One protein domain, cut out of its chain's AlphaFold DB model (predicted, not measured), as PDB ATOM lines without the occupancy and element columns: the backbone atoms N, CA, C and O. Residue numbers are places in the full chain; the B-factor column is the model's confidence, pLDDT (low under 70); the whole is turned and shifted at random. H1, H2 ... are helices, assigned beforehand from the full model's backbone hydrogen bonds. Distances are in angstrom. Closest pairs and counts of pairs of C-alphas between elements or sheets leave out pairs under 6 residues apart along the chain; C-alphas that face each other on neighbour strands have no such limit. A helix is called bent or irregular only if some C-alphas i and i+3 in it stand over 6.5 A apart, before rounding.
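Overview. This is residues 282 to 313 and 440 to 483 of the 587 residues of the protein "DNA-directed DNA polymerase" of Rhizophagus irregularis (strain DAOM 181602 / DAOM 197198 / MUCL 43194) (UniProt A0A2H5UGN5). Look first for a long helical hairpin, H3 and H4, with H1 crossing one side of it near its open end and packing on the later part of H4. H2 carries on beyond H1, and the stretch of residues 301 to 313, with no named element, lies at the end away from the hairpin's turn. The printed part has 76 residues with four named helices, H1 to H4 in chain order, and no named strand; its class is all helix. The whole is flat, spanning 45 by 29 by 15 A, and only just loose, close to compact, with a radius of gyration of the C-alphas of 14.0 A.

Arrangement. Start at H1, residues 282 to 293, which with residues 282 to 287 alone touches residues 470 to 478 of H4, residues 462 to 479. Their closest C-alphas, Pro 283 and Ser 474, are 5.2 A apart, and their lines are about perpendicular at 77 degrees. H2, residues 295 to 300, meets H1 only through their tight link and is apart from H4. H3, residues 443 to 458, is close to H1 but not clearly touching, the closest C-alphas, Gln 293 and Leu 445, being 7.2 A apart. H3 and H4 touch as a hairpin, opposite ways at a shallow tilt of 23 degrees; their closest C-alphas are Lys 453 and Arg 465, 4.3 A apart. Every O i to N i+4 pair is within hydrogen-bond range in H1, H2 and H3, and 12 of 14 in H4.

Along the chain. Find C-alpha 282 at (-39.682, -8.238, -3.072); from there H1 runs 16.0 A. H3 begins at C-alpha 443, (-27.420, 5.131, 3.305), and runs 22.4 A; H4 runs 26.4 A to C-alpha 479 at (-38.022, -3.856, 10.062).

Size, cuts and confidence. The farthest C-alphas, Asn 311 and Glu 459, are 46.1 A apart. Residues 314 to 439 are not printed, and C-alphas 313 and 440 stand 22.9 A apart across this cut. Confidence is under 70 at 20 residues, among them 282 to 289 and 461 to 464.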
ATOM      1  N   ALA A 282     -40.215  -9.591  -3.267       47.50
ATOM      2  CA  ALA A 282     -39.682  -8.238  -3.072       47.50
ATOM      3  C   ALA A 282     -39.302  -7.890  -1.617       47.50
ATOM      4  O   ALA A 282     -38.175  -7.441  -1.409       47.50
ATOM      5  N   PRO A 283     -40.131  -8.142  -0.580       43.75
ATOM      6  CA  PRO A 283     -39.748  -7.806   0.799       43.75
ATOM      7  C   PRO A 283     -38.619  -8.691   1.341       43.75
ATOM      8  O   PRO A 283     -37.692  -8.219   1.998       43.75
ATOM      9  N   SER A 284     -38.660  -9.990   1.028       52.84
ATOM     10  CA  SER A 284     -37.586 -10.915   1.395       52.84
ATOM     11  C   SER A 284     -36.304 -10.636   0.608       52.84
ATOM     12  O   SER A 284     -35.218 -10.800   1.163       52.84
ATOM     13  N   ALA A 285     -36.407 -10.198  -0.655       55.81
ATOM     14  CA  ALA A 285     -35.249  -9.740  -1.417       55.81
ATOM     15  C   ALA A 285     -34.636  -8.483  -0.796       55.81
ATOM     16  O   ALA A 285     -33.435  -8.492  -0.555       55.81
ATOM     17  N   ALA A 286     -35.432  -7.462  -0.463       55.19
ATOM     18  CA  ALA A 286     -34.936  -6.216   0.127       55.19
ATOM     19  C   ALA A 286     -34.121  -6.461   1.411       55.19
ATOM     20  O   ALA A 286     -32.996  -5.983   1.533       55.19
ATOM     21  N   PHE A 287     -34.632  -7.289   2.328       66.75
ATOM     22  CA  PHE A 287     -33.918  -7.632   3.564       66.75
ATOM     23  C   PHE A 287     -32.653  -8.455   3.323       66.75
ATOM     24  O   PHE A 287     -31.624  -8.246   3.963       66.75
ATOM     25  N   ARG A 288     -32.713  -9.410   2.386       63.00
ATOM     26  CA  ARG A 288     -31.544 -10.212   2.013       63.00
ATOM     27  C   ARG A 288     -30.453  -9.336   1.405       63.00
ATOM     28  O   ARG A 288     -29.295  -9.509   1.765       63.00
ATOM     29  N   ILE A 289     -30.822  -8.398   0.534       64.06
ATOM     30  CA  ILE A 289     -29.901  -7.433  -0.073       64.06
ATOM     31  C   ILE A 289     -29.252  -6.583   1.023       64.06
ATOM     32  O   ILE A 289     -28.029  -6.512   1.067       64.06
ATOM     33  N   TRP A 290     -30.032  -6.051   1.973       79.75
ATOM     34  CA  TRP A 290     -29.488  -5.280   3.098       79.75
ATOM     35  C   TRP A 290     -28.481  -6.079   3.941       79.75
ATOM     36  O   TRP A 290     -27.367  -5.606   4.160       79.75
ATOM     37  N   ARG A 291     -28.792  -7.332   4.311       78.88
ATOM     38  CA  ARG A 291     -27.856  -8.213   5.048       78.88
ATOM     39  C   ARG A 291     -26.589  -8.579   4.270       78.88
ATOM     40  O   ARG A 291     -25.601  -8.983   4.877       78.88
ATOM     41  N   THR A 292     -26.638  -8.487   2.942       71.19
ATOM     42  CA  THR A 292     -25.524  -8.845   2.051       71.19
ATOM     43  C   THR A 292     -24.642  -7.641   1.726       71.19
ATOM     44  O   THR A 292     -23.438  -7.794   1.564       71.19
ATOM     45  N   GLN A 293     -25.231  -6.451   1.597       75.19
ATOM     46  CA  GLN A 293     -24.538  -5.262   1.095       75.19
ATOM     47  C   GLN A 293     -24.283  -4.220   2.182       75.19
ATOM     48  O   GLN A 293     -23.173  -3.710   2.266       75.19
ATOM     49  N   GLN A 294     -25.273  -3.929   3.028       85.75
ATOM     50  CA  GLN A 294     -25.208  -2.818   3.979       85.75
ATOM     51  C   GLN A 294     -24.728  -3.258   5.367       85.75
ATOM     52  O   GLN A 294     -23.829  -2.644   5.933       85.75
ATOM     53  N   LEU A 295     -25.274  -4.351   5.908       86.88
ATOM     54  CA  LEU A 295     -24.907  -4.846   7.241       86.88
ATOM     55  C   LEU A 295     -23.402  -5.158   7.399       86.88
ATOM     56  O   LEU A 295     -22.844  -4.833   8.447       86.88
ATOM     57  N   PRO A 296     -22.686  -5.712   6.395       87.00
ATOM     58  CA  PRO A 296     -21.238  -5.900   6.507       87.00
ATOM     59  C   PRO A 296     -20.443  -4.597   6.673       87.00
ATOM     60  O   PRO A 296     -19.341  -4.632   7.212       87.00
ATOM     61  N   ILE A 297     -20.972  -3.467   6.198       87.81
ATOM     62  CA  ILE A 297     -20.343  -2.145   6.322       87.81
ATOM     63  C   ILE A 297     -20.502  -1.647   7.756       87.81
ATOM     64  O   ILE A 297     -19.505  -1.330   8.396       87.81
ATOM     65  N   LEU A 298     -21.719  -1.739   8.297       88.31
ATOM     66  CA  LEU A 298     -22.009  -1.409   9.696       88.31
ATOM     67  C   LEU A 298     -21.166  -2.246  10.664       88.31
ATOM     68  O   LEU A 298     -20.554  -1.715  11.585       88.31
ATOM     69  N   ASN A 299     -21.035  -3.548  10.401       87.38
ATOM     70  CA  ASN A 299     -20.215  -4.424  11.232       87.38
ATOM     71  C   ASN A 299     -18.728  -4.027  11.243       87.38
ATOM     72  O   ASN A 299     -18.077  -4.212  12.269       87.38
ATOM     73  N   LYS A 300     -18.185  -3.477  10.145       88.19
ATOM     74  CA  LYS A 300     -16.809  -2.942  10.107       88.19
ATOM     75  C   LYS A 300     -16.662  -1.656  10.919       88.19
ATOM     76  O   LYS A 300     -15.583  -1.393  11.434       88.19
ATOM     77  N   GLU A 301     -17.742  -0.896  11.050       88.31
ATOM     78  CA  GLU A 301     -17.843   0.312  11.878       88.31
ATOM     79  C   GLU A 301     -18.214  -0.012  13.338       88.31
ATOM     80  O   GLU A 301     -18.477   0.888  14.129       88.31
ATOM     81  N   ASN A 302     -18.222  -1.299  13.712       87.69
ATOM     82  CA  ASN A 302     -18.626  -1.803  15.028       87.69
ATOM     83  C   ASN A 302     -20.089  -1.478  15.409       87.69
ATOM     84  O   ASN A 302     -20.450  -1.483  16.583       87.69
ATOM     85  N   LEU A 303     -20.944  -1.237  14.410       89.06
ATOM     86  CA  LEU A 303     -22.375  -0.981  14.558       89.06
ATOM     87  C   LEU A 303     -23.155  -2.279  14.319       89.06
ATOM     88  O   LEU A 303     -23.423  -2.671  13.182       89.06
ATOM     89  N   LYS A 304     -23.509  -2.968  15.403       90.88
ATOM     90  CA  LYS A 304     -24.261  -4.233  15.353       90.88
ATOM     91  C   LYS A 304     -25.764  -3.994  15.345       90.88
ATOM     92  O   LYS A 304     -26.238  -3.041  15.951       90.88
ATOM     93  N   VAL A 305     -26.535  -4.872  14.707       88.50
ATOM     94  CA  VAL A 305     -28.007  -4.790  14.690       88.50
ATOM     95  C   VAL A 305     -28.580  -6.070  15.281       88.50
ATOM     96  O   VAL A 305     -28.169  -7.158  14.893       88.50
ATOM     97  N   TYR A 306     -29.524  -5.941  16.209       87.44
ATOM     98  CA  TYR A 306     -30.102  -7.054  16.963       87.44
ATOM     99  C   TYR A 306     -31.586  -7.251  16.629       87.44
ATOM    100  O   TYR A 306     -32.277  -6.294  16.281       87.44
ATOM    101  N   ASP A 307     -32.075  -8.490  16.724       83.31
ATOM    102  CA  ASP A 307     -33.488  -8.813  16.507       83.31
ATOM    103  C   ASP A 307     -34.284  -8.676  17.813       83.31
ATOM    104  O   ASP A 307     -34.147  -9.478  18.739       83.31
ATOM    105  N   LEU A 308     -35.127  -7.640  17.874       82.94
ATOM    106  CA  LEU A 308     -35.946  -7.322  19.047       82.94
ATOM    107  C   LEU A 308     -37.338  -7.980  19.027       82.94
ATOM    108  O   LEU A 308     -38.142  -7.773  19.937       82.94
ATOM    109  N   SER A 309     -37.649  -8.768  17.991       72.31
ATOM    110  CA  SER A 309     -39.007  -9.264  17.709       72.31
ATOM    111  C   SER A 309     -39.611 -10.122  18.827       72.31
ATOM    112  O   SER A 309     -40.830 -10.251  18.916       72.31
ATOM    113  N   HIS A 310     -38.773 -10.732  19.665       70.69
ATOM    114  CA  HIS A 310     -39.188 -11.705  20.678       70.69
ATOM    115  C   HIS A 310     -39.015 -11.217  22.124       70.69
ATOM    116  O   HIS A 310     -39.305 -11.978  23.040       70.69
ATOM    117  N   ASN A 311     -38.564  -9.976  22.330       76.25
ATOM    118  CA  ASN A 311     -38.278  -9.412  23.653       76.25
ATOM    119  C   ASN A 311     -38.895  -8.010  23.812       76.25
ATOM    120  O   ASN A 311     -40.025  -7.873  24.265       76.25
ATOM    121  N   LEU A 312     -38.187  -6.970  23.371       81.38
ATOM    122  CA  LEU A 312     -38.505  -5.556  23.548       81.38
ATOM    123  C   LEU A 312     -39.518  -5.017  22.538       81.38
ATOM    124  O   LEU A 312     -39.954  -3.875  22.683       81.38
ATOM    125  N   ASP A 313     -39.907  -5.799  21.522       80.44
ATOM    126  CA  ASP A 313     -40.894  -5.349  20.539       80.44
ATOM    127  C   ASP A 313     -42.172  -4.850  21.214       80.44
ATOM    128  O   ASP A 313     -42.602  -3.740  20.937       80.44
ATOM    129  N   ASN A 440     -25.329   5.998   8.781       86.81
ATOM    130  CA  ASN A 440     -25.364   5.283   7.497       86.81
ATOM    131  C   ASN A 440     -26.018   3.885   7.500       86.81
ATOM    132  O   ASN A 440     -25.780   3.105   6.577       86.81
ATOM    133  N   THR A 441     -26.901   3.581   8.461       90.75
ATOM    134  CA  THR A 441     -27.567   2.264   8.619       90.75
ATOM    135  C   THR A 441     -28.206   1.723   7.329       90.75
ATOM    136  O   THR A 441     -28.259   0.510   7.106       90.75
ATOM    137  N   PHE A 442     -28.658   2.615   6.443       91.69
ATOM    138  CA  PHE A 442     -29.213   2.267   5.131       91.69
ATOM    139  C   PHE A 442     -28.632   3.075   3.964       91.69
ATOM    140  O   PHE A 442     -29.029   2.829   2.825       91.69
ATOM    141  N   LEU A 443     -27.735   4.034   4.228       89.69
ATOM    142  CA  LEU A 443     -27.420   5.131   3.305       89.69
ATOM    143  C   LEU A 443     -26.990   4.626   1.923       89.69
ATOM    144  O   LEU A 443     -27.672   4.891   0.938       89.69
ATOM    145  N   GLN A 444     -25.916   3.840   1.864       86.31
ATOM    146  CA  GLN A 444     -25.297   3.438   0.596       86.31
ATOM    147  C   GLN A 444     -26.236   2.578  -0.259       86.31
ATOM    148  O   GLN A 444     -26.318   2.733  -1.481       86.31
ATOM    149  N   LEU A 445     -26.988   1.678   0.380       83.00
ATOM    150  CA  LEU A 445     -27.975   0.858  -0.310       83.00
ATOM    151  C   LEU A 445     -29.155   1.691  -0.836       83.00
ATOM    152  O   LEU A 445     -29.620   1.458  -1.952       83.00
ATOM    153  N   ILE A 446     -29.643   2.660  -0.058       89.19
ATOM    154  CA  ILE A 446     -30.737   3.539  -0.487       89.19
ATOM    155  C   ILE A 446     -30.284   4.466  -1.617       89.19
ATOM    156  O   ILE A 446     -31.028   4.614  -2.584       89.19
ATOM    157  N   GLU A 447     -29.073   5.019  -1.554       87.81
ATOM    158  CA  GLU A 447     -28.479   5.810  -2.638       87.81
ATOM    159  C   GLU A 447     -28.377   4.988  -3.925       87.81
ATOM    160  O   GLU A 447     -28.919   5.389  -4.954       87.81
ATOM    161  N   THR A 448     -27.836   3.767  -3.846       79.62
ATOM    162  CA  THR A 448     -27.731   2.851  -4.996       79.62
ATOM    163  C   THR A 448     -29.097   2.552  -5.628       79.62
ATOM    164  O   THR A 448     -29.264   2.596  -6.851       79.62
ATOM    165  N   LEU A 449     -30.110   2.242  -4.811       76.50
ATOM    166  CA  LEU A 449     -31.466   1.976  -5.300       76.50
ATOM    167  C   LEU A 449     -32.136   3.243  -5.852       76.50
ATOM    168  O   LEU A 449     -32.906   3.169  -6.813       76.50
ATOM    169  N   ASN A 450     -31.859   4.410  -5.275       86.19
ATOM    170  CA  ASN A 450     -32.389   5.676  -5.757       86.19
ATOM    171  C   ASN A 450     -31.770   6.074  -7.105       86.19
ATOM    172  O   ASN A 450     -32.508   6.488  -8.002       86.19
ATOM    173  N   ASP A 451     -30.471   5.860  -7.289       80.94
ATOM    174  CA  ASP A 451     -29.787   6.063  -8.566       80.94
ATOM    175  C   ASP A 451     -30.343   5.128  -9.638       80.94
ATOM    176  O   ASP A 451     -30.716   5.577 -10.723       80.94
ATOM    177  N   MET A 452     -30.540   3.846  -9.307       72.12
ATOM    178  CA  MET A 452     -31.218   2.892 -10.190       72.12
ATOM    179  C   MET A 452     -32.625   3.375 -10.578       72.12
ATOM    180  O   MET A 452     -33.008   3.291 -11.747       72.12
ATOM    181  N   LYS A 453     -33.398   3.912  -9.622       80.94
ATOM    182  CA  LYS A 453     -34.729   4.487  -9.876       80.94
ATOM    183  C   LYS A 453     -34.655   5.677 -10.840       80.94
ATOM    184  O   LYS A 453     -35.490   5.766 -11.740       80.94
ATOM    185  N   ILE A 454     -33.698   6.588 -10.651       83.56
ATOM    186  CA  ILE A 454     -33.531   7.803 -11.466       83.56
ATOM    187  C   ILE A 454     -33.072   7.452 -12.883       83.56
ATOM    188  O   ILE A 454     -33.673   7.930 -13.845       83.56
ATOM    189  N   SER A 455     -32.061   6.596 -13.031       74.38
ATOM    190  CA  SER A 455     -31.573   6.151 -14.342       74.38
ATOM    191  C   SER A 455     -32.668   5.417 -15.112       74.38
ATOM    192  O   SER A 455     -32.971   5.780 -16.246       74.38
ATOM    193  N   ALA A 456     -33.387   4.495 -14.461       67.44
ATOM    194  CA  ALA A 456     -34.522   3.810 -15.076       67.44
ATOM    195  C   ALA A 456     -35.655   4.768 -15.487       67.44
ATOM    196  O   ALA A 456     -36.308   4.543 -16.503       67.44
ATOM    197  N   GLN A 457     -35.895   5.846 -14.735       80.44
ATOM    198  CA  GLN A 457     -36.856   6.885 -15.120       80.44
ATOM    199  C   GLN A 457     -36.403   7.643 -16.377       80.44
ATOM    200  O   GLN A 457     -37.228   7.871 -17.260       80.44
ATOM    201  N   LYS A 458     -35.121   8.029 -16.460       84.94
ATOM    202  CA  LYS A 458     -34.548   8.738 -17.620       84.94
ATOM    203  C   LYS A 458     -34.539   7.870 -18.879       84.94
ATOM    204  O   LYS A 458     -34.793   8.368 -19.967       84.94
ATOM    205  N   GLU A 459     -34.295   6.574 -18.716       76.25
ATOM    206  CA  GLU A 459     -34.240   5.585 -19.798       76.25
ATOM    207  C   GLU A 459     -35.616   5.015 -20.190       76.25
ATOM    208  O   GLU A 459     -35.689   4.137 -21.046       76.25
ATOM    209  N   GLY A 460     -36.710   5.455 -19.555       74.50
ATOM    210  CA  GLY A 460     -38.054   4.961 -19.870       74.50
ATOM    211  C   GLY A 460     -38.300   3.494 -19.486       74.50
ATOM    212  O   GLY A 460     -39.061   2.810 -20.161       74.50
ATOM    213  N   LYS A 461     -37.682   3.004 -18.399       59.03
ATOM    214  CA  LYS A 461     -37.779   1.620 -17.883       59.03
ATOM    215  C   LYS A 461     -38.654   1.539 -16.613       59.03
ATOM    216  O   LYS A 461     -38.132   1.414 -15.497       59.03
ATOM    217  N   PRO A 462     -39.998   1.607 -16.725       57.12
ATOM    218  CA  PRO A 462     -40.900   1.763 -15.582       57.12
ATOM    219  C   PRO A 462     -40.877   0.594 -14.587       57.12
ATOM    220  O   PRO A 462     -41.000   0.847 -13.388       57.12
ATOM    221  N   THR A 463     -40.673  -0.660 -15.011       52.28
ATOM    222  CA  THR A 463     -40.583  -1.783 -14.057       52.28
ATOM    223  C   THR A 463     -39.309  -1.738 -13.221       52.28
ATOM    224  O   THR A 463     -39.399  -1.926 -12.013       52.28
ATOM    225  N   ILE A 464     -38.138  -1.434 -13.794       58.72
ATOM    226  CA  ILE A 464     -36.894  -1.309 -13.007       58.72
ATOM    227  C   ILE A 464     -37.026  -0.162 -12.003       58.72
ATOM    228  O   ILE A 464     -36.716  -0.323 -10.825       58.72
ATOM    229  N   ARG A 465     -37.591   0.968 -12.440       70.94
ATOM    230  CA  ARG A 465     -37.919   2.089 -11.556       70.94
ATOM    231  C   ARG A 465     -38.846   1.663 -10.415       70.94
ATOM    232  O   ARG A 465     -38.605   2.007  -9.258       70.94
ATOM    233  N   ASN A 466     -39.923   0.943 -10.729       61.72
ATOM    234  CA  ASN A 466     -40.892   0.493  -9.733       61.72
ATOM    235  C   ASN A 466     -40.302  -0.563  -8.797       61.72
ATOM    236  O   ASN A 466     -40.597  -0.516  -7.610       61.72
ATOM    237  N   LEU A 467     -39.436  -1.452  -9.290       61.16
ATOM    238  CA  LEU A 467     -38.705  -2.430  -8.490       61.16
ATOM    239  C   LEU A 467     -37.756  -1.733  -7.518       61.16
ATOM    240  O   LEU A 467     -37.794  -2.025  -6.329       61.16
ATOM    241  N   ALA A 468     -36.963  -0.772  -7.992       65.19
ATOM    242  CA  ALA A 468     -36.090   0.025  -7.138       65.19
ATOM    243  C   ALA A 468     -36.898   0.767  -6.058       65.19
ATOM    244  O   ALA A 468     -36.598   0.661  -4.870       65.19
ATOM    245  N   LYS A 469     -38.002   1.427  -6.444       74.38
ATOM    246  CA  LYS A 469     -38.934   2.071  -5.500       74.38
ATOM    247  C   LYS A 469     -39.518   1.076  -4.489       74.38
ATOM    248  O   LYS A 469     -39.596   1.383  -3.302       74.38
ATOM    249  N   LEU A 470     -39.929  -0.103  -4.950       67.00
ATOM    250  CA  LEU A 470     -40.509  -1.150  -4.119       67.00
ATOM    251  C   LEU A 470     -39.488  -1.715  -3.138       67.00
ATOM    252  O   LEU A 470     -39.840  -1.910  -1.982       67.00
ATOM    253  N   LEU A 471     -38.249  -1.962  -3.567       64.88
ATOM    254  CA  LEU A 471     -37.176  -2.451  -2.704       64.88
ATOM    255  C   LEU A 471     -36.875  -1.444  -1.592       64.88
ATOM    256  O   LEU A 471     -36.812  -1.847  -0.434       64.88
ATOM    257  N   MET A 472     -36.790  -0.150  -1.918       76.50
ATOM    258  CA  MET A 472     -36.595   0.900  -0.913       76.50
ATOM    259  C   MET A 472     -37.758   0.952   0.093       76.50
ATOM    260  O   MET A 472     -37.538   0.901   1.300       76.50
ATOM    261  N   ASN A 473     -39.009   0.969  -0.382       75.44
ATOM    262  CA  ASN A 473     -40.184   1.037   0.497       75.44
ATOM    263  C   ASN A 473     -40.431  -0.266   1.282       75.44
ATOM    264  O   ASN A 473     -40.916  -0.238   2.407       75.44
ATOM    265  N   SER A 474     -40.105  -1.426   0.715       71.12
ATOM    266  CA  SER A 474     -40.290  -2.716   1.395       71.12
ATOM    267  C   SER A 474     -39.239  -2.950   2.478       71.12
ATOM    268  O   SER A 474     -39.459  -3.770   3.367       71.12
ATOM    269  N   MET A 475     -38.102  -2.251   2.406       77.69
ATOM    270  CA  MET A 475     -37.007  -2.397   3.356       77.69
ATOM    271  C   MET A 475     -37.408  -1.912   4.745       77.69
ATOM    272  O   MET A 475     -37.387  -2.721   5.667       77.69
ATOM    273  N   TYR A 476     -37.865  -0.663   4.899       83.25
ATOM    274  CA  TYR A 476     -38.343  -0.188   6.208       83.25
ATOM    275  C   TYR A 476     -39.532  -1.025   6.702       83.25
ATOM    276  O   TYR A 476     -39.600  -1.385   7.876       83.25
ATOM    277  N   GLY A 477     -40.437  -1.402   5.788       74.69
ATOM    278  CA  GLY A 477     -41.597  -2.226   6.108       74.69
ATOM    279  C   GLY A 477     -41.212  -3.585   6.690       74.69
ATOM    280  O   GLY A 477     -41.929  -4.095   7.545       74.69
ATOM    281  N   ARG A 478     -40.065  -4.154   6.287       76.81
ATOM    282  CA  ARG A 478     -39.536  -5.389   6.875       76.81
ATOM    283  C   ARG A 478     -39.147  -5.211   8.341       76.81
ATOM    284  O   ARG A 478     -39.510  -6.068   9.137       76.81
ATOM    285  N   PHE A 479     -38.423  -4.145   8.677       82.19
ATOM    286  CA  PHE A 479     -38.022  -3.856  10.062       82.19
ATOM    287  C   PHE A 479     -39.228  -3.514  10.946       82.19
ATOM    288  O   PHE A 479     -39.222  -3.787  12.138       82.19
ATOM    289  N   GLY A 480     -40.295  -2.980  10.348       77.81
ATOM    290  CA  GLY A 480     -41.560  -2.714  11.024       77.81
ATOM    291  C   GLY A 480     -42.525  -3.898  11.110       77.81
ATOM    292  O   GLY A 480     -43.602  -3.725  11.679       77.81
ATOM    293  N   MET A 481     -42.200  -5.076  10.559       71.44
ATOM    294  CA  MET A 481     -43.120  -6.218  10.575       71.44
ATOM    295  C   MET A 481     -43.442  -6.636  12.009       71.44
ATOM    296  O   MET A 481     -42.550  -6.738  12.848       71.44
ATOM    297  N   HIS A 482     -44.719  -6.914  12.273       69.25
ATOM    298  CA  HIS A 482     -45.098  -7.545  13.527       69.25
ATOM    299  C   HIS A 482     -44.469  -8.943  13.620       69.25
ATOM    300  O   HIS A 482     -44.494  -9.683  12.625       69.25
ATOM    301  N   PRO A 483     -43.950  -9.328  14.797       64.38
ATOM    302  CA  PRO A 483     -43.565 -10.702  15.065       64.38
ATOM    303  C   PRO A 483     -44.763 -11.618  14.793       64.38
ATOM    304  O   PRO A 483     -45.871 -11.381  15.277       64.38
TER     305      PRO A 483